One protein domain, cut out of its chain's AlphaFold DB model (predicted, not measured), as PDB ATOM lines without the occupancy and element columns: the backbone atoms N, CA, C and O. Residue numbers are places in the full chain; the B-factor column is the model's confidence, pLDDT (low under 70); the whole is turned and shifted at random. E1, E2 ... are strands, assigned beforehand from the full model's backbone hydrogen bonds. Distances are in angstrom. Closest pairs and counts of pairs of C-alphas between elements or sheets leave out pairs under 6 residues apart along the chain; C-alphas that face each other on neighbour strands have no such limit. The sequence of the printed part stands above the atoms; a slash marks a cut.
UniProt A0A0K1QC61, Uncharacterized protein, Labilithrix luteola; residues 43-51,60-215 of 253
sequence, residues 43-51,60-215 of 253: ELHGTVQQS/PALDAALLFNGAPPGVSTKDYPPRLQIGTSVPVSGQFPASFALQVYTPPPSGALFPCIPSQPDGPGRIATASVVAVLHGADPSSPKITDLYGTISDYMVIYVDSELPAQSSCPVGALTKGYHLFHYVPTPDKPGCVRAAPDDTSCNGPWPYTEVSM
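This is residues 43 to 51 and 60 to 215 of the 253 residues of an uncharacterized protein of Labilithrix luteola (UniProt A0A0K1QC61). Little regular structure: long loops surround a sandwich in which strands E1 and E4 cover part of a strongly twisted, branched sheet of E2, E3, E5, E6, E7 and E8. The 165 printed residues have eight named strands, E1 to E8 along the chain, holding 60 residues; the class is all strand, neighbours antiparallel. The whole is compact, radius of gyration of the C-alphas 16.0 A, spanning 48 by 37 by 28 A.

E1, residues 43 to 48, neighbours E4, residues 98 to 104, with N 44 and O 102 2.9 A apart. E2, residues 62 to 70, and E3, residues 83 to 92, form a hairpin, N 64 to O 90 2.8 A. The closest C-alphas of E3 and E4, Val 90 and Leu 102, are 6.0 A apart. E5, residues 126 to 136, has E2 on one side, N 65 to O 133 2.9 A; on the other side are E6, residues 149 to 152, N 150 to O 134 2.8 A, and E7, residues 156 to 161, N 128 to O 160 2.9 A. E5 and E6 form a hairpin, as do E7 and E8, residues 179 to 185, N 159 to O 181 2.8 A.

E1 begins at C-alpha 43 (47.857, -1.277, 12.450); E8 ends at C-alpha 185 (61.064, -12.689, 4.477). E5, 29.7 A long, bends by 59 degrees at residue 133.

Residues 52 to 59 are not printed; C-alphas 51 and 60 are 13.0 A apart. E4 to E5, among others, is a long link. The pLDDT is under 70 in 44 residues, among them 187 to 215.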
ATOM      1  N   GLU A  43      47.817  -2.376  13.406       93.00
ATOM      2  CA  GLU A  43      47.857  -1.277  12.450       93.00
ATOM      3  C   GLU A  43      49.038  -1.466  11.491       93.00
ATOM      4  O   GLU A  43      50.175  -1.674  11.916       93.00
ATOM      5  N   LEU A  44      48.756  -1.433  10.187       91.00
ATOM      6  CA  LEU A  44      49.736  -1.606   9.115       91.00
ATOM      7  C   LEU A  44      49.789  -0.336   8.265       91.00
ATOM      8  O   LEU A  44      48.785   0.051   7.668       91.00
ATOM      9  N   HIS A  45      50.966   0.273   8.155       90.56
ATOM     10  CA  HIS A  45      51.191   1.433   7.294       90.56
ATOM     11  C   HIS A  45      52.037   1.056   6.088       90.56
ATOM     12  O   HIS A  45      52.990   0.296   6.216       90.56
ATOM     13  N   GLY A  46      51.741   1.620   4.924       88.50
ATOM     14  CA  GLY A  46      52.564   1.394   3.743       88.50
ATOM     15  C   GLY A  46      52.274   2.374   2.622       88.50
ATOM     16  O   GLY A  46      51.460   3.289   2.757       88.50
ATOM     17  N   THR A  47      52.948   2.168   1.493       87.06
ATOM     18  CA  THR A  47      52.711   2.941   0.273       87.06
ATOM     19  C   THR A  47      52.481   2.010  -0.901       87.06
ATOM     20  O   THR A  47      53.200   1.031  -1.077       87.06
ATOM     21  N   VAL A  48      51.482   2.322  -1.717       83.19
ATOM     22  CA  VAL A  48      51.275   1.678  -3.010       83.19
ATOM     23  C   VAL A  48      51.906   2.572  -4.066       83.19
ATOM     24  O   VAL A  48      51.642   3.775  -4.113       83.19
ATOM     25  N   GLN A  49      52.749   1.991  -4.913       84.94
ATOM     26  CA  GLN A  49      53.396   2.684  -6.022       84.94
ATOM     27  C   GLN A  49      52.982   2.018  -7.329       84.94
ATOM     28  O   GLN A  49      52.957   0.793  -7.430       84.94
ATOM     29  N   GLN A  50      52.647   2.821  -8.336       72.44
ATOM     30  CA  GLN A  50      52.341   2.303  -9.660       72.44
ATOM     31  C   GLN A  50      53.631   2.224 -10.478       72.44
ATOM     32  O   GLN A  50      54.176   3.249 -10.883       72.44
ATOM     33  N   SER A  51      54.089   1.011 -10.779       65.75
ATOM     34  CA  SER A  51      55.139   0.792 -11.780       65.75
ATOM     35  C   SER A  51      54.529   0.946 -13.172       65.75
ATOM     36  O   SER A  51      54.071  -0.013 -13.792       65.75
ATOM     37  N   PRO A  60      43.431   2.608 -11.898       82.38
ATOM     38  CA  PRO A  60      42.244   2.065 -11.249       82.38
ATOM     39  C   PRO A  60      42.210   2.466  -9.771       82.38
ATOM     40  O   PRO A  60      43.250   2.655  -9.143       82.38
ATOM     41  N   ALA A  61      41.006   2.576  -9.208       88.00
ATOM     42  CA  ALA A  61      40.847   2.667  -7.763       88.00
ATOM     43  C   ALA A  61      41.239   1.321  -7.138       88.00
ATOM     44  O   ALA A  61      40.774   0.275  -7.599       88.00
ATOM     45  N   LEU A  62      42.094   1.350  -6.117       89.12
ATOM     46  CA  LEU A  62      42.598   0.161  -5.436       89.12
ATOM     47  C   LEU A  62      42.218   0.203  -3.955       89.12
ATOM     48  O   LEU A  62      42.010   1.278  -3.402       89.12
ATOM     49  N   ASP A  63      42.200  -0.956  -3.308       92.31
ATOM     50  CA  ASP A  63      42.193  -1.091  -1.854       92.31
ATOM     51  C   ASP A  63      43.484  -1.800  -1.412       92.31
ATOM     52  O   ASP A  63      43.950  -2.731  -2.073       92.31
ATOM     53  N   ALA A  64      44.058  -1.385  -0.283       91.94
ATOM     54  CA  ALA A  64      45.083  -2.151   0.420       91.94
ATOM     55  C   ALA A  64      44.385  -3.136   1.357       91.94
ATOM     56  O   ALA A  64      43.515  -2.740   2.135       91.94
ATOM     57  N   ALA A  65      44.745  -4.413   1.282       93.75
ATOM     58  CA  ALA A  65      44.028  -5.467   1.985       93.75
ATOM     59  C   ALA A  65      44.953  -6.546   2.551       93.75
ATOM     60  O   ALA A  65      46.039  -6.794   2.026       93.75
ATOM     61  N   LEU A  66      44.479  -7.228   3.598       93.88
ATOM     62  CA  LEU A  66      45.038  -8.508   4.030       93.88
ATOM     63  C   LEU A  66      44.377  -9.647   3.259       93.88
ATOM     64  O   LEU A  66      43.169  -9.871   3.379       93.88
ATOM     65  N   LEU A  67      45.187 -10.380   2.503       92.31
ATOM     66  CA  LEU A  67      44.779 -11.555   1.752       92.31
ATOM     67  C   LEU A  67      45.227 -12.813   2.489       92.31
ATOM     68  O   LEU A  67      46.405 -13.161   2.470       92.31
ATOM     69  N   PHE A  68      44.286 -13.484   3.144       91.94
ATOM     70  CA  PHE A  68      44.546 -14.694   3.908       91.94
ATOM     71  C   PHE A  68      44.548 -15.941   3.028       91.94
ATOM     72  O   PHE A  68      43.688 -16.108   2.157       91.94
ATOM     73  N   ASN A  69      45.467 -16.857   3.332       84.88
ATOM     74  CA  ASN A  69      45.474 -18.207   2.783       84.88
ATOM     75  C   ASN A  69      44.534 -19.099   3.606       84.88
ATOM     76  O   ASN A  69      44.681 -19.189   4.823       84.88
ATOM     77  N   GLY A  70      43.586 -19.784   2.965       74.31
ATOM     78  CA  GLY A  70      42.679 -20.682   3.678       74.31
ATOM     79  C   GLY A  70      42.028 -21.764   2.822       74.31
ATOM     80  O   GLY A  70      42.172 -21.811   1.601       74.31
ATOM     81  N   ALA A  71      41.267 -22.628   3.491       63.50
ATOM     82  CA  ALA A  71      40.347 -23.583   2.880       63.50
ATOM     83  C   ALA A  71      38.949 -23.416   3.508       63.50
ATOM     84  O   ALA A  71      38.836 -22.973   4.653       63.50
ATOM     85  N   PRO A  72      37.856 -23.739   2.793       57.78
ATOM     86  CA  PRO A  72      36.533 -23.753   3.403       57.78
ATOM     87  C   PRO A  72      36.493 -24.675   4.634       57.78
ATOM     88  O   PRO A  72      37.143 -25.727   4.624       57.78
ATOM     89  N   PRO A  73      35.700 -24.343   5.669       56.09
ATOM     90  CA  PRO A  73      35.482 -25.243   6.795       56.09
ATOM     91  C   PRO A  73      35.048 -26.636   6.318       56.09
ATOM     92  O   PRO A  73      34.131 -26.762   5.509       56.09
ATOM     93  N   GLY A  74      35.711 -27.681   6.819       58.84
ATOM     94  CA  GLY A  74      35.406 -29.074   6.469       58.84
ATOM     95  C   GLY A  74      36.043 -29.584   5.171       58.84
ATOM     96  O   GLY A  74      35.753 -30.710   4.773       58.84
ATOM     97  N   VAL A  75      36.914 -28.804   4.522       58.91
ATOM     98  CA  VAL A  75      37.624 -29.208   3.300       58.91
ATOM     99  C   VAL A  75      39.127 -29.317   3.566       58.91
ATOM    100  O   VAL A  75      39.742 -28.415   4.130       58.91
ATOM    101  N   SER A  76      39.723 -30.438   3.156       60.66
ATOM    102  CA  SER A  76      41.167 -30.688   3.226       60.66
ATOM    103  C   SER A  76      41.938 -29.704   2.339       60.66
ATOM    104  O   SER A  76      41.637 -29.553   1.156       60.66
ATOM    105  N   THR A  77      42.986 -29.080   2.885       57.94
ATOM    106  CA  THR A  77      43.903 -28.190   2.146       57.94
ATOM    107  C   THR A  77      44.704 -28.912   1.059       57.94
ATOM    108  O   THR A  77      45.254 -28.259   0.181       57.94
ATOM    109  N   LYS A  78      44.775 -30.254   1.087       58.66
ATOM    110  CA  LYS A  78      45.454 -31.051   0.050       58.66
ATOM    111  C   LYS A  78      44.645 -31.178  -1.239       58.66
ATOM    112  O   LYS A  78      45.234 -31.365  -2.298       58.66
ATOM    113  N   ASP A  79      43.322 -31.078  -1.144       56.25
ATOM    114  CA  ASP A  79      42.399 -31.355  -2.251       56.25
ATOM    115  C   ASP A  79      41.848 -30.074  -2.890       56.25
ATOM    116  O   ASP A  79      41.033 -30.134  -3.812       56.25
ATOM    117  N   TYR A  80      42.273 -28.908  -2.398       49.34
ATOM    118  CA  TYR A  80      41.751 -27.619  -2.823       49.34
ATOM    119  C   TYR A  80      42.879 -26.625  -3.112       49.34
ATOM    120  O   TYR A  80      43.791 -26.497  -2.294       49.34
ATOM    121  N   PRO A  81      42.820 -25.877  -4.232       58.31
ATOM    122  CA  PRO A  81      43.682 -24.716  -4.393       58.31
ATOM    123  C   PRO A  81      43.431 -23.750  -3.223       58.31
ATOM    124  O   PRO A  81      42.280 -23.649  -2.773       58.31
ATOM    125  N   PRO A  82      44.468 -23.055  -2.720       62.75
ATOM    126  CA  PRO A  82      44.311 -22.116  -1.617       62.75
ATOM    127  C   PRO A  82      43.206 -21.120  -1.968       62.75
ATOM    128  O   PRO A  82      43.272 -20.430  -2.989       62.75
ATOM    129  N   ARG A  83      42.149 -21.080  -1.151       67.31
ATOM    130  CA  ARG A  83      41.147 -20.031  -1.266       67.31
ATOM    131  C   ARG A  83      41.709 -18.795  -0.601       67.31
ATOM    132  O   ARG A  83      41.995 -18.788   0.594       67.31
ATOM    133  N   LEU A  84      41.837 -17.766  -1.414       76.88
ATOM    134  CA  LEU A  84      42.184 -16.433  -0.984       76.88
ATOM    135  C   LEU A  84      40.942 -15.815  -0.336       76.88
ATOM    136  O   LEU A  84      39.854 -15.878  -0.908       76.88
ATOM    137  N   GLN A  85      41.084 -15.266   0.865       81.19
ATOM    138  CA  GLN A  85      40.016 -14.530   1.546       81.19
ATOM    139  C   GLN A  85      40.539 -13.154   1.924       81.19
ATOM    140  O   GLN A  85      41.560 -13.044   2.606       81.19
ATOM    141  N   ILE A  86      39.847 -12.103   1.495       79.62
ATOM    142  CA  ILE A  86      40.151 -10.748   1.949       79.62
ATOM    143  C   ILE A  86      39.568 -10.594   3.352       79.62
ATOM    144  O   ILE A  86      38.374 -10.805   3.566       79.62
ATOM    145  N   GLY A  87      40.425 -10.250   4.310       81.94
ATOM    146  CA  GLY A  87      39.997  -9.855   5.647       81.94
ATOM    147  C   GLY A  87      39.642  -8.373   5.678       81.94
ATOM    148  O   GLY A  87      38.613  -7.947   5.166       81.94
ATOM    149  N   THR A  88      40.503  -7.574   6.299       84.88
ATOM    150  CA  THR A  88      40.356  -6.116   6.348       84.88
ATOM    151  C   THR A  88      40.923  -5.480   5.080       84.88
ATOM    152  O   THR A  88      42.016  -5.849   4.645       84.88
ATOM    153  N   SER A  89      40.205  -4.505   4.521       84.94
ATOM    154  CA  SER A  89      40.679  -3.654   3.430       84.94
ATOM    155  C   SER A  89      40.433  -2.174   3.727       84.94
ATOM    156  O   SER A  89      39.503  -1.818   4.455       84.94
ATOM    157  N   VAL A  90      41.277  -1.310   3.166       86.12
ATOM    158  CA  VAL A  90      41.113   0.148   3.189       86.12
ATOM    159  C   VAL A  90      41.286   0.716   1.786       86.12
ATOM    160  O   VAL A  90      42.184   0.276   1.064       86.12
ATOM    161  N   PRO A  91      40.463   1.695   1.388       84.44
ATOM    162  CA  PRO A  91      40.592   2.306   0.080       84.44
ATOM    163  C   PRO A  91      41.908   3.065  -0.064       84.44
ATOM    164  O   PRO A  91      42.307   3.836   0.810       84.44
ATOM    165  N   VAL A  92      42.556   2.866  -1.208       82.81
ATOM    166  CA  VAL A  92      43.762   3.564  -1.654       82.81
ATOM    167  C   VAL A  92      43.443   4.225  -2.989       82.81
ATOM    168  O   VAL A  92      43.575   3.654  -4.072       82.81
ATOM    169  N   SER A  93      42.974   5.463  -2.906       72.19
ATOM    170  CA  SER A  93      42.583   6.260  -4.067       72.19
ATOM    171  C   SER A  93      43.418   7.529  -4.169       72.19
ATOM    172  O   SER A  93      43.742   8.134  -3.148       72.19
ATOM    173  N   GLY A  94      43.680   7.987  -5.394       68.38
ATOM    174  CA  GLY A  94      44.272   9.298  -5.649       68.38
ATOM    175  C   GLY A  94      45.460   9.240  -6.601       68.38
ATOM    176  O   GLY A  94      45.421   8.552  -7.619       68.38
ATOM    177  N   GLN A  95      46.495  10.013  -6.280       74.75
ATOM    178  CA  GLN A  95      47.750  10.054  -7.025       74.75
ATOM    179  C   GLN A  95      48.725   9.041  -6.427       74.75
ATOM    180  O   GLN A  95      48.855   8.961  -5.210       74.75
ATOM    181  N   PHE A  96      49.403   8.279  -7.284       80.00
ATOM    182  CA  PHE A  96      50.439   7.345  -6.856       80.00
ATOM    183  C   PHE A  96      51.805   8.049  -6.871       80.00
ATOM    184  O   PHE A  96      52.086   8.778  -7.827       80.00
ATOM    185  N   PRO A  97      52.657   7.844  -5.849       83.12
ATOM    186  CA  PRO A  97      52.502   6.905  -4.733       83.12
ATOM    187  C   PRO A  97      51.434   7.331  -3.710       83.12
ATOM    188  O   PRO A  97      51.349   8.499  -3.344       83.12
ATOM    189  N   ALA A  98      50.637   6.370  -3.236       82.69
ATOM    190  CA  ALA A  98      49.555   6.595  -2.278       82.69
ATOM    191  C   ALA A  98      49.848   5.867  -0.961       82.69
ATOM    192  O   ALA A  98      50.153   4.676  -0.964       82.69
ATOM    193  N   SER A  99      49.768   6.578   0.164       89.75
ATOM    194  CA  SER A  99      49.941   5.982   1.496       89.75
ATOM    195  C   SER A  99      48.646   5.333   1.976       89.75
ATOM    196  O   SER A  99      47.560   5.820   1.660       89.75
ATOM    197  N   PHE A 100      48.753   4.273   2.771       89.62
ATOM    198  CA  PHE A 100      47.614   3.646   3.437       89.62
ATOM    199  C   PHE A 100      47.910   3.374   4.914       89.62
ATOM    200  O   PHE A 100      49.064   3.203   5.307       89.62
ATOM    201  N   ALA A 101      46.842   3.317   5.709       92.56
ATOM    202  CA  ALA A 101      46.845   2.848   7.090       92.56
ATOM    203  C   ALA A 101      45.703   1.836   7.244       92.56
ATOM    204  O   ALA A 101      44.532   2.183   7.088       92.56
ATOM    205  N   LEU A 102      46.049   0.575   7.480       91.31
ATOM    206  CA  LEU A 102      45.122  -0.543   7.586       91.31
ATOM    207  C   LEU A 102      44.988  -0.941   9.057       91.31
ATOM    208  O   LEU A 102      45.888  -1.552   9.628       91.31
ATOM    209  N   GLN A 103      43.851  -0.588   9.654       92.81
ATOM    210  CA  GLN A 103      43.513  -0.918  11.039       92.81
ATOM    211  C   GLN A 103      42.676  -2.195  11.080       92.81
ATOM    212  O   GLN A 103      41.560  -2.240  10.557       92.81
ATOM    213  N   VAL A 104      43.215  -3.241  11.695       93.06
ATOM    214  CA  VAL A 104      42.620  -4.577  11.731       93.06
ATOM    215  C   VAL A 104      41.914  -4.773  13.064       93.06
ATOM    216  O   VAL A 104      42.557  -4.883  14.097       93.06
ATOM    217  N   TYR A 105      40.584  -4.832  13.051       93.56
ATOM    218  CA  TYR A 105      39.770  -4.935  14.274       93.56
ATOM    219  C   TYR A 105      39.304  -6.356  14.593       93.56
ATOM    220  O   TYR A 105      38.856  -6.637  15.701       93.56
ATOM    221  N   THR A 106      39.361  -7.259  13.619       94.38
ATOM    222  CA  THR A 106      38.817  -8.614  13.745       94.38
ATOM    223  C   THR A 106      39.896  -9.649  13.471       94.38
ATOM    224  O   THR A 106      40.728  -9.410  12.596       94.38
ATOM    225  N   PRO A 107      39.860 -10.815  14.139       94.75
ATOM    226  CA  PRO A 107      40.692 -11.954  13.768       94.75
ATOM    227  C   PRO A 107      40.499 -12.374  12.299       94.75
ATOM    228  O   PRO A 107      39.493 -12.010  11.676       94.75
ATOM    229  N   PRO A 108      41.410 -13.197  11.751       93.06
ATOM    230  CA  PRO A 108      41.245 -13.785  10.429       93.06
ATOM    231  C   PRO A 108      39.941 -14.587  10.315       93.06
ATOM    232  O   PRO A 108      39.470 -15.149  11.312       93.06
ATOM    233  N   PRO A 109      39.385 -14.732   9.098       89.19
ATOM    234  CA  PRO A 109      38.287 -15.659   8.857       89.19
ATOM    235  C   PRO A 109      38.631 -17.064   9.363       89.19
ATOM    236  O   PRO A 109      39.749 -17.545   9.193       89.19
ATOM    237  N   SER A 110      37.663 -17.770   9.945       87.44
ATOM    238  CA  SER A 110      37.916 -19.080  10.566       87.44
ATOM    239  C   SER A 110      38.450 -20.142   9.596       87.44
ATOM    240  O   SER A 110      39.169 -21.044  10.025       87.44
ATOM    241  N   GLY A 111      38.143 -20.022   8.296       84.56
ATOM    242  CA  GLY A 111      38.692 -20.873   7.232       84.56
ATOM    243  C   GLY A 111      40.152 -20.571   6.860       84.56
ATOM    244  O   GLY A 111      40.777 -21.359   6.153       84.56
ATOM    245  N   ALA A 112      40.709 -19.451   7.325       89.81
ATOM    246  CA  ALA A 112      42.129 -19.122   7.187       89.81
ATOM    247  C   ALA A 112      42.988 -19.659   8.343       89.81
ATOM    248  O   ALA A 112      44.209 -19.681   8.237       89.81
ATOM    249  N   LEU A 113      42.367 -20.091   9.446       90.81
ATOM    250  CA  LEU A 113      43.077 -20.646  10.595       90.81
ATOM    251  C   LEU A 113      43.364 -22.135  10.383       90.81
ATOM    252  O   LEU A 113      42.442 -22.947  10.269       90.81
ATOM    253  N   PHE A 114      44.631 -22.523  10.441       88.81
ATOM    254  CA  PHE A 114      45.081 -23.911  10.365       88.81
ATOM    255  C   PHE A 114      45.943 -24.270  11.583       88.81
ATOM    256  O   PHE A 114      46.556 -23.382  12.179       88.81
ATOM    257  N   PRO A 115      45.971 -25.546  12.011       90.25
ATOM    258  CA  PRO A 115      46.815 -25.957  13.130       90.25
ATOM    259  C   PRO A 115      48.275 -25.659  12.802       90.25
ATOM    260  O   PRO A 115      48.723 -25.941  11.687       90.25
ATOM    261  N   CYS A 116      49.026 -25.114  13.763       86.38
ATOM    262  CA  CYS A 116      50.412 -24.751  13.483       86.38
ATOM    263  C   CYS A 116      51.269 -25.967  13.079       86.38
ATOM    264  O   CYS A 116      52.175 -25.866  12.253       86.38
ATOM    265  N   ILE A 117      50.953 -27.139  13.631       84.38
ATOM    266  CA  ILE A 117      51.585 -28.405  13.277       84.38
ATOM    267  C   ILE A 117      50.535 -29.247  12.546       84.38
ATOM    268  O   ILE A 117      49.593 -29.717  13.184       84.38
ATOM    269  N   PRO A 118      50.670 -29.492  11.229       80.19
ATOM    270  CA  PRO A 118      49.644 -30.193  10.452       80.19
ATOM    271  C   PRO A 118      49.297 -31.599  10.963       80.19
ATOM    272  O   PRO A 118      48.184 -32.072  10.759       80.19
ATOM    273  N   SER A 119      50.241 -32.277  11.625       82.06
ATOM    274  CA  SER A 119      50.031 -33.595  12.240       82.06
ATOM    275  C   SER A 119      49.373 -33.546  13.626       82.06
ATOM    276  O   SER A 119      49.052 -34.599  14.170       82.06
ATOM    277  N   GLN A 120      49.168 -32.355  14.196       85.69
ATOM    278  CA  GLN A 120      48.551 -32.130  15.506       85.69
ATOM    279  C   GLN A 120      47.404 -31.112  15.369       85.69
ATOM    280  O   GLN A 120      47.581 -29.937  15.695       85.69
ATOM    281  N   PRO A 121      46.224 -31.532  14.872       82.50
ATOM    282  CA  PRO A 121      45.089 -30.629  14.664       82.50
ATOM    283  C   PRO A 121      44.598 -29.966  15.960       82.50
ATOM    284  O   PRO A 121      44.155 -28.823  15.918       82.50
ATOM    285  N   ASP A 122      44.756 -30.653  17.094       84.38
ATOM    286  CA  ASP A 122      44.424 -30.165  18.441       84.38
ATOM    287  C   ASP A 122      45.659 -29.616  19.191       84.38
ATOM    288  O   ASP A 122      45.696 -29.588  20.421       84.38
ATOM    289  N   GLY A 123      46.720 -29.256  18.455       81.88
ATOM    290  CA  GLY A 123      47.975 -28.739  19.001       81.88
ATOM    291  C   GLY A 123      47.843 -27.364  19.684       81.88
ATOM    292  O   GLY A 123      46.763 -26.778  19.718       81.88
ATOM    293  N   PRO A 124      48.951 -26.808  20.209       75.44
ATOM    294  CA  PRO A 124      48.946 -25.658  21.127       75.44
ATOM    295  C   PRO A 124      48.546 -24.306  20.505       75.44
ATOM    296  O   PRO A 124      48.610 -23.285  21.186       75.44
ATOM    297  N   GLY A 125      48.149 -24.275  19.233       84.88
ATOM    298  CA  GLY A 125      47.656 -23.067  18.586       84.88
ATOM    299  C   GLY A 125      47.380 -23.253  17.101       84.88
ATOM    300  O   GLY A 125      47.925 -24.146  16.432       84.88
ATOM    301  N   ARG A 126      46.524 -22.381  16.578       92.69
ATOM    302  CA  ARG A 126      46.240 -22.235  15.154       92.69
ATOM    303  C   ARG A 126      46.815 -20.915  14.676       92.69
ATOM    304  O   ARG A 126      46.836 -19.909  15.385       92.69
ATOM    305  N   ILE A 127      47.269 -20.931  13.437       92.94
ATOM    306  CA  ILE A 127      47.820 -19.758  12.781       92.94
ATOM    307  C   ILE A 127      47.052 -19.467  11.500       92.94
ATOM    308  O   ILE A 127      46.441 -20.359  10.912       92.94
ATOM    309  N   ALA A 128      47.093 -18.215  11.064       93.38
ATOM    310  CA  ALA A 128      46.730 -17.824   9.710       93.38
ATOM    311  C   ALA A 128      47.878 -17.022   9.104       93.38
ATOM    312  O   ALA A 128      48.539 -16.257   9.806       93.38
ATOM    313  N   THR A 129      48.084 -17.166   7.799       91.81
ATOM    314  CA  THR A 129      49.046 -16.360   7.045       91.81
ATOM    315  C   THR A 129      48.305 -15.447   6.084       91.81
ATOM    316  O   THR A 129      47.325 -15.856   5.452       91.81
ATOM    317  N   ALA A 130      48.769 -14.206   5.984       93.06
ATOM    318  CA  ALA A 130      48.265 -13.225   5.045       93.06
ATOM    319  C   ALA A 130      49.394 -12.485   4.334       93.06
ATOM    320  O   ALA A 130      50.426 -12.158   4.924       93.06
ATOM    321  N   SER A 131      49.136 -12.167   3.073       90.75
ATOM    322  CA  SER A 131      49.909 -11.195   2.306       90.75
ATOM    323  C   SER A 131      49.209  -9.843   2.347       90.75
ATOM    324  O   SER A 131      47.976  -9.769   2.343       90.75
ATOM    325  N   VAL A 132      49.989  -8.766   2.359       91.06
ATOM    326  CA  VAL A 132      49.462  -7.419   2.124       91.06
ATOM    327  C   VAL A 132      49.408  -7.206   0.617       91.06
ATOM    328  O   VAL A 132      50.427  -7.318  -0.064       91.06
ATOM    329  N   VAL A 133      48.221  -6.915   0.094       90.50
ATOM    330  CA  VAL A 133      47.979  -6.805  -1.348       90.50
ATOM    331  C   VAL A 133      47.317  -5.484  -1.707       90.50
ATOM    332  O   VAL A 133      46.584  -4.905  -0.905       90.50
ATOM    333  N   ALA A 134      47.544  -5.038  -2.940       90.12
ATOM    334  CA  ALA A 134      46.707  -4.045  -3.594       90.12
ATOM    335  C   ALA A 134      45.698  -4.780  -4.485       90.12
ATOM    336  O   ALA A 134      46.089  -5.505  -5.404       90.12
ATOM    337  N   VAL A 135      44.408  -4.604  -4.209       89.75
ATOM    338  CA  VAL A 135      43.296  -5.209  -4.958       89.75
ATOM    339  C   VAL A 135      42.460  -4.135  -5.637       89.75
ATOM    340  O   VAL A 135      42.462  -2.988  -5.205       89.75
ATOM    341  N   LEU A 136      41.734  -4.488  -6.695       89.56
ATOM    342  CA  LEU A 136      40.763  -3.590  -7.311       89.56
ATOM    343  C   LEU A 136      39.695  -3.174  -6.289       89.56
ATOM    344  O   LEU A 136      39.140  -4.024  -5.589       89.56
ATOM    345  N   HIS A 137      39.375  -1.882  -6.233       90.19
ATOM    346  CA  HIS A 137      38.313  -1.386  -5.364       90.19
ATOM    347  C   HIS A 137      36.978  -2.076  -5.678       90.19
ATOM    348  O   HIS A 137      36.550  -2.134  -6.834       90.19
ATOM    349  N   GLY A 138      36.310  -2.587  -4.641       88.19
ATOM    350  CA  GLY A 138      35.044  -3.314  -4.778       88.19
ATOM    351  C   GLY A 138      35.177  -4.772  -5.241       88.19
ATOM    352  O   GLY A 138      34.164  -5.380  -5.591       88.19
ATOM    353  N   ALA A 139      36.389  -5.342  -5.247       87.69
ATOM    354  CA  ALA A 139      36.583  -6.780  -5.428       87.69
ATOM    355  C   ALA A 139      35.798  -7.586  -4.373       87.69
ATOM    356  O   ALA A 139      35.662  -7.160  -3.226       87.69
ATOM    357  N   ASP A 140      35.287  -8.762  -4.756       86.19
ATOM    358  CA  ASP A 140      34.551  -9.638  -3.838       86.19
ATOM    359  C   ASP A 140      35.506 -10.190  -2.765       86.19
ATOM    360  O   ASP A 140      36.389 -10.990  -3.093       86.19
ATOM    361  N   PRO A 141      35.334  -9.827  -1.480       80.00
ATOM    362  CA  PRO A 141      36.264 -10.233  -0.436       80.00
ATOM    363  C   PRO A 141      36.222 -11.735  -0.137       80.00
ATOM    364  O   PRO A 141      37.193 -12.301   0.367       80.00
ATOM    365  N   SER A 142      35.114 -12.399  -0.466       79.00
ATOM    366  CA  SER A 142      34.918 -13.830  -0.227       79.00
ATOM    367  C   SER A 142      35.485 -14.716  -1.341       79.00
ATOM    368  O   SER A 142      35.668 -15.923  -1.148       79.00
ATOM    369  N   SER A 143      35.754 -14.124  -2.507       80.62
ATOM    370  CA  SER A 143      36.244 -14.822  -3.691       80.62
ATOM    371  C   SER A 143      37.062 -13.889  -4.600       80.62
ATOM    372  O   SER A 143      36.718 -13.740  -5.782       80.62
ATOM    373  N   PRO A 144      38.148 -13.273  -4.093       77.69
ATOM    374  CA  PRO A 144      38.985 -12.386  -4.888       77.69
ATOM    375  C   PRO A 144      39.567 -13.154  -6.074       77.69
ATOM    376  O   PRO A 144      40.096 -14.264  -5.926       77.69
ATOM    377  N   LYS A 145      39.462 -12.582  -7.274       82.44
ATOM    378  CA  LYS A 145      40.056 -13.187  -8.465       82.44
ATOM    379  C   LYS A 145      41.511 -12.765  -8.550       82.44
ATOM    380  O   LYS A 145      41.870 -11.649  -8.195       82.44
ATOM    381  N   ILE A 146      42.345 -13.625  -9.128       76.00
ATOM    382  CA  ILE A 146      43.740 -13.270  -9.432       76.00
ATOM    383  C   ILE A 146      43.799 -12.015 -10.318       76.00
ATOM    384  O   ILE A 146      44.690 -11.192 -10.161       76.00
ATOM    385  N   THR A 147      42.816 -11.829 -11.205       80.25
ATOM    386  CA  THR A 147      42.689 -10.632 -12.051       80.25
ATOM    387  C   THR A 147      42.414  -9.346 -11.279       80.25
ATOM    388  O   THR A 147      42.595  -8.270 -11.837       80.25
ATOM    389  N   ASP A 148      41.964  -9.448 -10.029       84.44
ATOM    390  CA  ASP A 148      41.679  -8.299  -9.174       84.44
ATOM    391  C   ASP A 148      42.926  -7.884  -8.371       84.44
ATOM    392  O   ASP A 148      42.911  -6.831  -7.741       84.44
ATOM    393  N   LEU A 149      44.005  -8.679  -8.386       84.75
ATOM    394  CA  LEU A 149      45.260  -8.388  -7.690       84.75
ATOM    395  C   LEU A 149      46.172  -7.522  -8.566       84.75
ATOM    396  O   LEU A 149      46.619  -7.942  -9.633       84.75
ATOM    397  N   TYR A 150      46.489  -6.324  -8.080       86.81
ATOM    398  CA  TYR A 150      47.374  -5.362  -8.745       86.81
ATOM    399  C   TYR A 150      48.805  -5.389  -8.206       86.81
ATOM    400  O   TYR A 150      49.725  -4.916  -8.873       86.81
ATOM    401  N   GLY A 151      49.009  -5.964  -7.024       83.88
ATOM    402  CA  GLY A 151      50.335  -6.255  -6.503       83.88
ATOM    403  C   GLY A 151      50.299  -6.803  -5.083       83.88
ATOM    404  O   GLY A 151      49.251  -6.828  -4.438       83.88
ATOM    405  N   THR A 152      51.460  -7.239  -4.605       85.38
ATOM    406  CA  THR A 152      51.653  -7.800  -3.265       85.38
ATOM    407  C   THR A 152      52.971  -7.319  -2.680       85.38
ATOM    408  O   THR A 152      53.925  -7.075  -3.420       85.38
ATOM    409  N   ILE A 153      53.036  -7.219  -1.356       84.75
ATOM    410  CA  ILE A 153      54.298  -7.110  -0.627       84.75
ATOM    411  C   ILE A 153      54.878  -8.520  -0.506       84.75
ATOM    412  O   ILE A 153      54.224  -9.397   0.052       84.75
ATOM    413  N   SER A 154      56.069  -8.745  -1.069       79.75
ATOM    414  CA  SER A 154      56.735 -10.064  -1.048       79.75
ATOM    415  C   SER A 154      57.737 -10.215   0.095       79.75
ATOM    416  O   SER A 154      57.961 -11.326   0.567       79.75
ATOM    417  N   ASP A 155      58.304  -9.107   0.573       82.88
ATOM    418  CA  ASP A 155      59.323  -9.133   1.628       82.88
ATOM    419  C   ASP A 155      58.716  -9.316   3.018       82.88
ATOM    420  O   ASP A 155      59.435  -9.534   3.982       82.88
ATOM    421  N   TYR A 156      57.393  -9.237   3.156       86.31
ATOM    422  CA  TYR A 156      56.730  -9.355   4.445       86.31
ATOM    423  C   TYR A 156      55.543 -10.305   4.385       86.31
ATOM    424  O   TYR A 156      54.805 -10.358   3.403       86.31
ATOM    425  N   MET A 157      55.324 -11.007   5.491       88.94
ATOM    426  CA  MET A 157      54.151 -11.838   5.718       88.94
ATOM    427  C   MET A 157      53.513 -11.453   7.046       88.94
ATOM    428  O   MET A 157      54.197 -11.260   8.049       88.94
ATOM    429  N   VAL A 158      52.188 -11.366   7.060       92.75
ATOM    430  CA  VAL A 158      51.422 -11.183   8.288       92.75
ATOM    431  C   VAL A 158      51.020 -12.558   8.804       92.75
ATOM    432  O   VAL A 158      50.423 -13.355   8.079       92.75
ATOM    433  N   ILE A 159      51.343 -12.838  10.060       92.50
ATOM    434  CA  ILE A 159      50.974 -14.072  10.750       92.50
ATOM    435  C   ILE A 159      50.031 -13.707  11.885       92.50
ATOM    436  O   ILE A 159      50.342 -12.850  12.701       92.50
ATOM    437  N   TYR A 160      48.877 -14.359  11.948       95.06
ATOM    438  CA  TYR A 160      48.002 -14.290  13.112       95.06
ATOM    439  C   TYR A 160      48.113 -15.576  13.917       95.06
ATOM    440  O   TYR A 160      48.103 -16.658  13.331       95.06
ATOM    441  N   VAL A 161      48.142 -15.454  15.240       94.56
ATOM    442  CA  VAL A 161      48.146 -16.574  16.181       94.56
ATOM    443  C   VAL A 161      46.928 -16.463  17.099       94.56
ATOM    444  O   VAL A 161      46.703 -15.412  17.706       94.56
ATOM    445  N   ASP A 162      46.121 -17.525  17.194       95.62
ATOM    446  CA  ASP A 162      44.861 -17.510  17.954       95.62
ATOM    447  C   ASP A 162      45.028 -17.737  19.470       95.62
ATOM    448  O   ASP A 162      44.158 -17.338  20.255       95.62
ATOM    449  N   SER A 163      46.169 -18.290  19.885       94.38
ATOM    450  CA  SER A 163      46.588 -18.508  21.271       94.38
ATOM    451  C   SER A 163      48.079 -18.223  21.461       94.38
ATOM    452  O   SER A 163      48.831 -18.109  20.504       94.38
ATOM    453  N   GLU A 164      48.533 -18.087  22.704       92.69
ATOM    454  CA  GLU A 164      49.967 -17.970  22.979       92.69
ATOM    455  C   GLU A 164      50.706 -19.258  22.579       92.69
ATOM    456  O   GLU A 164      50.315 -20.362  22.965       92.69
ATOM    457  N   LEU A 165      51.786 -19.108  21.812       89.06
ATOM    458  CA  LEU A 165      52.706 -20.172  21.436       89.06
ATOM    459  C   LEU A 165      53.938 -20.105  22.348       89.06
ATOM    460  O   LEU A 165      54.711 -19.148  22.256       89.06
ATOM    461  N   PRO A 166      54.161 -21.107  23.214       88.12
ATOM    462  CA  PRO A 166      55.287 -21.092  24.141       88.12
ATOM    463  C   PRO A 166      56.623 -21.303  23.413       88.12
ATOM    464  O   PRO A 166      56.665 -21.858  22.317       88.12
ATOM    465  N   ALA A 167      57.736 -20.942  24.056       83.38
ATOM    466  CA  ALA A 167      59.081 -21.066  23.475       83.38
ATOM    467  C   ALA A 167      59.459 -22.491  23.043       83.38
ATOM    468  O   ALA A 167      60.170 -22.681  22.062       83.38
ATOM    469  N   GLN A 168      58.948 -23.499  23.746       81.88
ATOM    470  CA  GLN A 168      59.128 -24.916  23.433       81.88
ATOM    471  C   GLN A 168      58.130 -25.460  22.395       81.88
ATOM    472  O   GLN A 168      58.039 -26.674  22.206       81.88
ATOM    473  N   SER A 169      57.334 -24.597  21.759       81.25
ATOM    474  CA  SER A 169      56.406 -25.001  20.708       81.25
ATOM    475  C   SER A 169      57.174 -25.510  19.489       81.25
ATOM    476  O   SER A 169      58.088 -24.856  19.000       81.25
ATOM    477  N   SER A 170      56.764 -26.651  18.932       83.06
ATOM    478  CA  SER A 170      57.276 -27.141  17.641       83.06
ATOM    479  C   SER A 170      56.615 -26.453  16.437       83.06
ATOM    480  O   SER A 170      56.647 -26.964  15.318       83.06
ATOM    481  N   CYS A 171      55.962 -25.320  16.676       84.12
ATOM    482  CA  CYS A 171      55.356 -24.475  15.665       84.12
ATOM    483  C   CYS A 171      56.456 -23.790  14.824       84.12
ATOM    484  O   CYS A 171      57.351 -23.177  15.405       84.12
ATOM    485  N   PRO A 172      56.411 -23.844  13.475       81.00
ATOM    486  CA  PRO A 172      57.434 -23.247  12.605       81.00
ATOM    487  C   PRO A 172      57.659 -21.739  12.782       81.00
ATOM    488  O   PRO A 172      58.661 -21.213  12.315       81.00
ATOM    489  N   VAL A 173      56.739 -21.029  13.431       83.12
ATOM    490  CA  VAL A 173      56.870 -19.587  13.692       83.12
ATOM    491  C   VAL A 173      57.474 -19.281  15.068       83.12
ATOM    492  O   VAL A 173      57.619 -18.116  15.418       83.12
ATOM    493  N   GLY A 174      57.848 -20.312  15.834       87.19
ATOM    494  CA  GLY A 174      58.474 -20.171  17.146       87.19
ATOM    495  C   GLY A 174      57.510 -19.724  18.247       87.19
ATOM    496  O   GLY A 174      56.307 -19.999  18.201       87.19
ATOM    497  N   ALA A 175      58.074 -19.074  19.268       88.50
ATOM    498  CA  ALA A 175      57.329 -18.497  20.381       88.50
ATOM    499  C   ALA A 175      56.667 -17.190  19.941       88.50
ATOM    500  O   ALA A 175      57.362 -16.288  19.478       88.50
ATOM    501  N   LEU A 176      55.357 -17.060  20.125       89.81
ATOM    502  CA  LEU A 176      54.609 -15.851  19.779       89.81
ATOM    503  C   LEU A 176      53.458 -15.649  20.756       89.81
ATOM    504  O   LEU A 176      52.789 -16.599  21.159       89.81
ATOM    505  N   THR A 177      53.176 -14.398  21.094       93.12
ATOM    506  CA  THR A 177      51.939 -14.056  21.795       93.12
ATOM    507  C   THR A 177      50.738 -14.185  20.855       93.12
ATOM    508  O   THR A 177      50.869 -14.183  19.629       93.12
ATOM    509  N   LYS A 178      49.535 -14.285  21.422       94.69
ATOM    510  CA  LYS A 178      48.296 -14.202  20.642       94.69
ATOM    511  C   LYS A 178      48.223 -12.855  19.909       94.69
ATOM    512  O   LYS A 178      48.484 -11.821  20.518       94.69
ATOM    513  N   GLY A 179      47.796 -12.861  18.646       95.00
ATOM    514  CA  GLY A 179      47.592 -11.644  17.854       95.00
ATOM    515  C   GLY A 179      48.272 -11.675  16.489       95.00
ATOM    516  O   GLY A 179      48.650 -12.735  15.993       95.00
ATOM    517  N   TYR A 180      48.374 -10.502  15.867       94.88
ATOM    518  CA  TYR A 180      49.038 -10.310  14.580       94.88
ATOM    519  C   TYR A 180      50.523  -9.999  14.764       94.88
ATOM    520  O   TYR A 180      50.901  -9.191  15.606       94.88
ATOM    521  N   HIS A 181      51.343 -10.588  13.904       92.75
ATOM    522  CA  HIS A 181      52.789 -10.426  13.854       92.75
ATOM    523  C   HIS A 181      53.214 -10.178  12.416       92.75
ATOM    524  O   HIS A 181      52.680 -10.783  11.484       92.75
ATOM    525  N   LEU A 182      54.194  -9.302  12.234       90.88
ATOM    526  CA  LEU A 182      54.800  -9.049  10.938       90.88
ATOM    527  C   LEU A 182      56.139  -9.770  10.865       90.88
ATOM    528  O   LEU A 182      57.025  -9.527  11.678       90.88
ATOM    529  N   PHE A 183      56.283 -10.626   9.865       86.88
ATOM    530  CA  PHE A 183      57.508 -11.358   9.593       86.88
ATOM    531  C   PHE A 183      58.172 -10.777   8.355       86.88
ATOM    532  O   PHE A 183      57.501 -10.542   7.351       86.88
ATOM    533  N   HIS A 184      59.486 -10.582   8.421       83.88
ATOM    534  CA  HIS A 184      60.292 -10.217   7.264       83.88
ATOM    535  C   HIS A 184      60.817 -11.493   6.596       83.88
ATOM    536  O   HIS A 184      61.465 -12.341   7.219       83.88
ATOM    537  N   TYR A 185      60.521 -11.643   5.315       73.19
ATOM    538  CA  TYR A 185      61.064 -12.689   4.477       73.19
ATOM    539  C   TYR A 185      62.521 -12.356   4.163       73.19
ATOM    540  O   TYR A 185      62.824 -11.388   3.471       73.19
ATOM    541  N   VAL A 186      63.439 -13.166   4.684       70.50
ATOM    542  CA  VAL A 186      64.867 -13.037   4.395       70.50
ATOM    543  C   VAL A 186      65.248 -14.202   3.492       70.50
ATOM    544  O   VAL A 186      65.373 -15.324   3.991       70.50
ATOM    545  N   PRO A 187      65.460 -13.975   2.182       61.78
ATOM    546  CA  PRO A 187      65.926 -15.025   1.295       61.78
ATOM    547  C   PRO A 187      67.264 -15.555   1.811       61.78
ATOM    548  O   PRO A 187      68.262 -14.837   1.842       61.78
ATOM    549  N   THR A 188      67.308 -16.815   2.231       57.53
ATOM    550  CA  THR A 188      68.570 -17.486   2.544       57.53
ATOM    551  C   THR A 188      69.211 -17.963   1.239       57.53
ATOM    552  O   THR A 188      68.609 -18.795   0.555       57.53
ATOM    553  N   PRO A 189      70.411 -17.469   0.863       63.00
ATOM    554  CA  PRO A 189      71.059 -17.811  -0.410       63.00
ATOM    555  C   PRO A 189      71.294 -19.317  -0.593       63.00
ATOM    556  O   PRO A 189      71.328 -19.822  -1.711       63.00
ATOM    557  N   ASP A 190      71.457 -20.031   0.517       65.12
ATOM    558  CA  ASP A 190      71.696 -21.466   0.612       65.12
ATOM    559  C   ASP A 190      70.407 -22.294   0.774       65.12
ATOM    560  O   ASP A 190      70.433 -23.513   0.593       65.12
ATOM    561  N   LYS A 191      69.276 -21.649   1.098       57.94
ATOM    562  CA  LYS A 191      67.966 -22.280   1.330       57.94
ATOM    563  C   LYS A 191      66.825 -21.350   0.893       57.94
ATOM    564  O   LYS A 191      66.238 -20.684   1.744       57.94
ATOM    565  N   PRO A 192      66.478 -21.267  -0.400       51.88
ATOM    566  CA  PRO A 192      65.320 -20.483  -0.826       51.88
ATOM    567  C   PRO A 192      64.059 -20.938  -0.063       51.88
ATOM    568  O   PRO A 192      63.765 -22.133  -0.029       51.88
ATOM    569  N   GLY A 193      63.348 -20.001   0.576       49.91
ATOM    570  CA  GLY A 193      62.115 -20.280   1.326       49.91
ATOM    571  C   GLY A 193      62.162 -20.093   2.848       49.91
ATOM    572  O   GLY A 193      61.125 -20.315   3.469       49.91
ATOM    573  N   CYS A 194      63.291 -19.724   3.477       54.97
ATOM    574  CA  CYS A 194      63.280 -19.453   4.926       54.97
ATOM    575  C   CYS A 194      62.613 -18.107   5.250       54.97
ATOM    576  O   CYS A 194      62.888 -17.090   4.618       54.97
ATOM    577  N   VAL A 195      61.795 -18.099   6.303       52.69
ATOM    578  CA  VAL A 195      61.232 -16.888   6.920       52.69
ATOM    579  C   VAL A 195      61.843 -16.730   8.312       52.69
ATOM    580  O   VAL A 195      62.008 -17.731   9.010       52.69
ATOM    581  N   ARG A 196      62.180 -15.500   8.716       54.16
ATOM    582  CA  ARG A 196      62.678 -15.190  10.066       54.16
ATOM    583  C   ARG A 196      61.687 -14.285  10.796       54.16
ATOM    584  O   ARG A 196      61.139 -13.366  10.190       54.16
ATOM    585  N   ALA A 197      61.474 -14.533  12.089       45.31
ATOM    586  CA  ALA A 197      60.645 -13.670  12.936       45.31
ATOM    587  C   ALA A 197      61.347 -12.347  13.272       45.31
ATOM    588  O   ALA A 197      60.709 -11.302  13.361       45.31
ATOM    589  N   ALA A 198      62.672 -12.395  13.428       48.25
ATOM    590  CA  ALA A 198      63.504 -11.256  13.786       48.25
ATOM    591  C   ALA A 198      64.861 -11.301  13.052       48.25
ATOM    592  O   ALA A 198      65.289 -12.375  12.617       48.25
ATOM    593  N   PRO A 199      65.562 -10.159  12.899       46.00
ATOM    594  CA  PRO A 199      66.863 -10.100  12.222       46.00
ATOM    595  C   PRO A 199      67.939 -11.012  12.838       46.00
ATOM    596  O   PRO A 199      68.842 -11.459  12.129       46.00
ATOM    597  N   ASP A 200      67.836 -11.289  14.139       53.59
ATOM    598  CA  ASP A 200      68.736 -12.117  14.943       53.59
ATOM    599  C   ASP A 200      68.260 -13.572  15.126       53.59
ATOM    600  O   ASP A 200      69.007 -14.399  15.655       53.59
ATOM    601  N   ASP A 201      67.066 -13.925  14.635       50.09
ATOM    602  CA  ASP A 201      66.567 -15.299  14.666       50.09
ATOM    603  C   ASP A 201      67.305 -16.164  13.629       50.09
ATOM    604  O   ASP A 201      67.247 -15.944  12.415       50.09
ATOM    605  N   THR A 202      68.046 -17.159  14.120       50.03
ATOM    606  CA  THR A 202      68.836 -18.091  13.298       50.03
ATOM    607  C   THR A 202      68.090 -19.386  12.976       50.03
ATOM    608  O   THR A 202      68.612 -20.223  12.231       50.03
ATOM    609  N   SER A 203      66.872 -19.570  13.495       49.50
ATOM    610  CA  SER A 203      66.088 -20.777  13.258       49.50
ATOM    611  C   SER A 203      65.393 -20.727  11.884       49.50
ATOM    612  O   SER A 203      64.509 -19.923  11.618       49.50
ATOM    613  N   CYS A 204      65.845 -21.574  10.951       48.03
ATOM    614  CA  CYS A 204      65.230 -21.741   9.625       48.03
ATOM    615  C   CYS A 204      64.142 -22.821   9.713       48.03
ATOM    616  O   CYS A 204      64.467 -24.011   9.770       48.03
ATOM    617  N   ASN A 205      62.869 -22.432   9.661       50.41
ATOM    618  CA  ASN A 205      61.748 -23.370   9.700       50.41
ATOM    619  C   ASN A 205      61.081 -23.530   8.322       50.41
ATOM    620  O   ASN A 205      60.100 -22.862   8.034       50.41
ATOM    621  N   GLY A 206      61.604 -24.464   7.511       41.16
ATOM    622  CA  GLY A 206      60.934 -25.114   6.364       41.16
ATOM    623  C   GLY A 206      60.531 -24.242   5.150       41.16
ATOM    624  O   GLY A 206      60.265 -23.056   5.291       41.16
ATOM    625  N   PRO A 207      60.469 -24.811   3.926       36.22
ATOM    626  CA  PRO A 207      60.177 -24.040   2.719       36.22
ATOM    627  C   PRO A 207      58.671 -23.778   2.563       36.22
ATOM    628  O   PRO A 207      57.880 -24.718   2.471       36.22
ATOM    629  N   TRP A 208      58.288 -22.507   2.448       39.66
ATOM    630  CA  TRP A 208      56.989 -22.095   1.907       39.66
ATOM    631  C   TRP A 208      57.170 -21.685   0.434       39.66
ATOM    632  O   TRP A 208      58.112 -20.953   0.129       39.66
ATOM    633  N   PRO A 209      56.339 -22.164  -0.510       34.09
ATOM    634  CA  PRO A 209      56.435 -21.738  -1.904       34.09
ATOM    635  C   PRO A 209      55.786 -20.354  -2.096       34.09
ATOM    636  O   PRO A 209      54.815 -20.064  -1.410       34.09
ATOM    637  N   TYR A 210      56.323 -19.540  -3.020       33.91
ATOM    638  CA  TYR A 210      55.668 -18.619  -3.985       33.91
ATOM    639  C   TYR A 210      56.494 -17.343  -4.297       33.91
ATOM    640  O   TYR A 210      57.464 -17.026  -3.619       33.91
ATOM    641  N   THR A 211      56.163 -16.726  -5.439       28.11
ATOM    642  CA  THR A 211      57.003 -15.952  -6.382       28.11
ATOM    643  C   THR A 211      56.912 -14.422  -6.210       28.11
ATOM    644  O   THR A 211      55.870 -13.912  -5.815       28.11
ATOM    645  N   GLU A 212      57.990 -13.703  -6.559       26.91
ATOM    646  CA  GLU A 212      58.221 -12.260  -6.339       26.91
ATOM    647  C   GLU A 212      57.340 -11.291  -7.162       26.91
ATOM    648  O   GLU A 212      57.287 -11.355  -8.392       26.91
ATOM    649  N   VAL A 213      56.772 -10.293  -6.473       23.92
ATOM    650  CA  VAL A 213      56.431  -8.949  -6.988       23.92
ATOM    651  C   VAL A 213      56.860  -7.927  -5.924       23.92
ATOM    652  O   VAL A 213      56.497  -8.059  -4.757       23.92
ATOM    653  N   SER A 214      57.662  -6.924  -6.292       29.66
ATOM    654  CA  SER A 214      58.234  -5.966  -5.332       29.66
ATOM    655  C   SER A 214      57.275  -4.801  -5.045       29.66
ATOM    656  O   SER A 214      56.880  -4.068  -5.951       29.66
ATOM    657  N   MET A 215      56.933  -4.622  -3.770       30.45
ATOM    658  CA  MET A 215      56.377  -3.395  -3.197       30.45
ATOM    659  C   MET A 215      57.369  -2.900  -2.144       30.45
ATOM    660  O   MET A 215      57.788  -3.676  -1.293       30.45
TER     661      MET A 215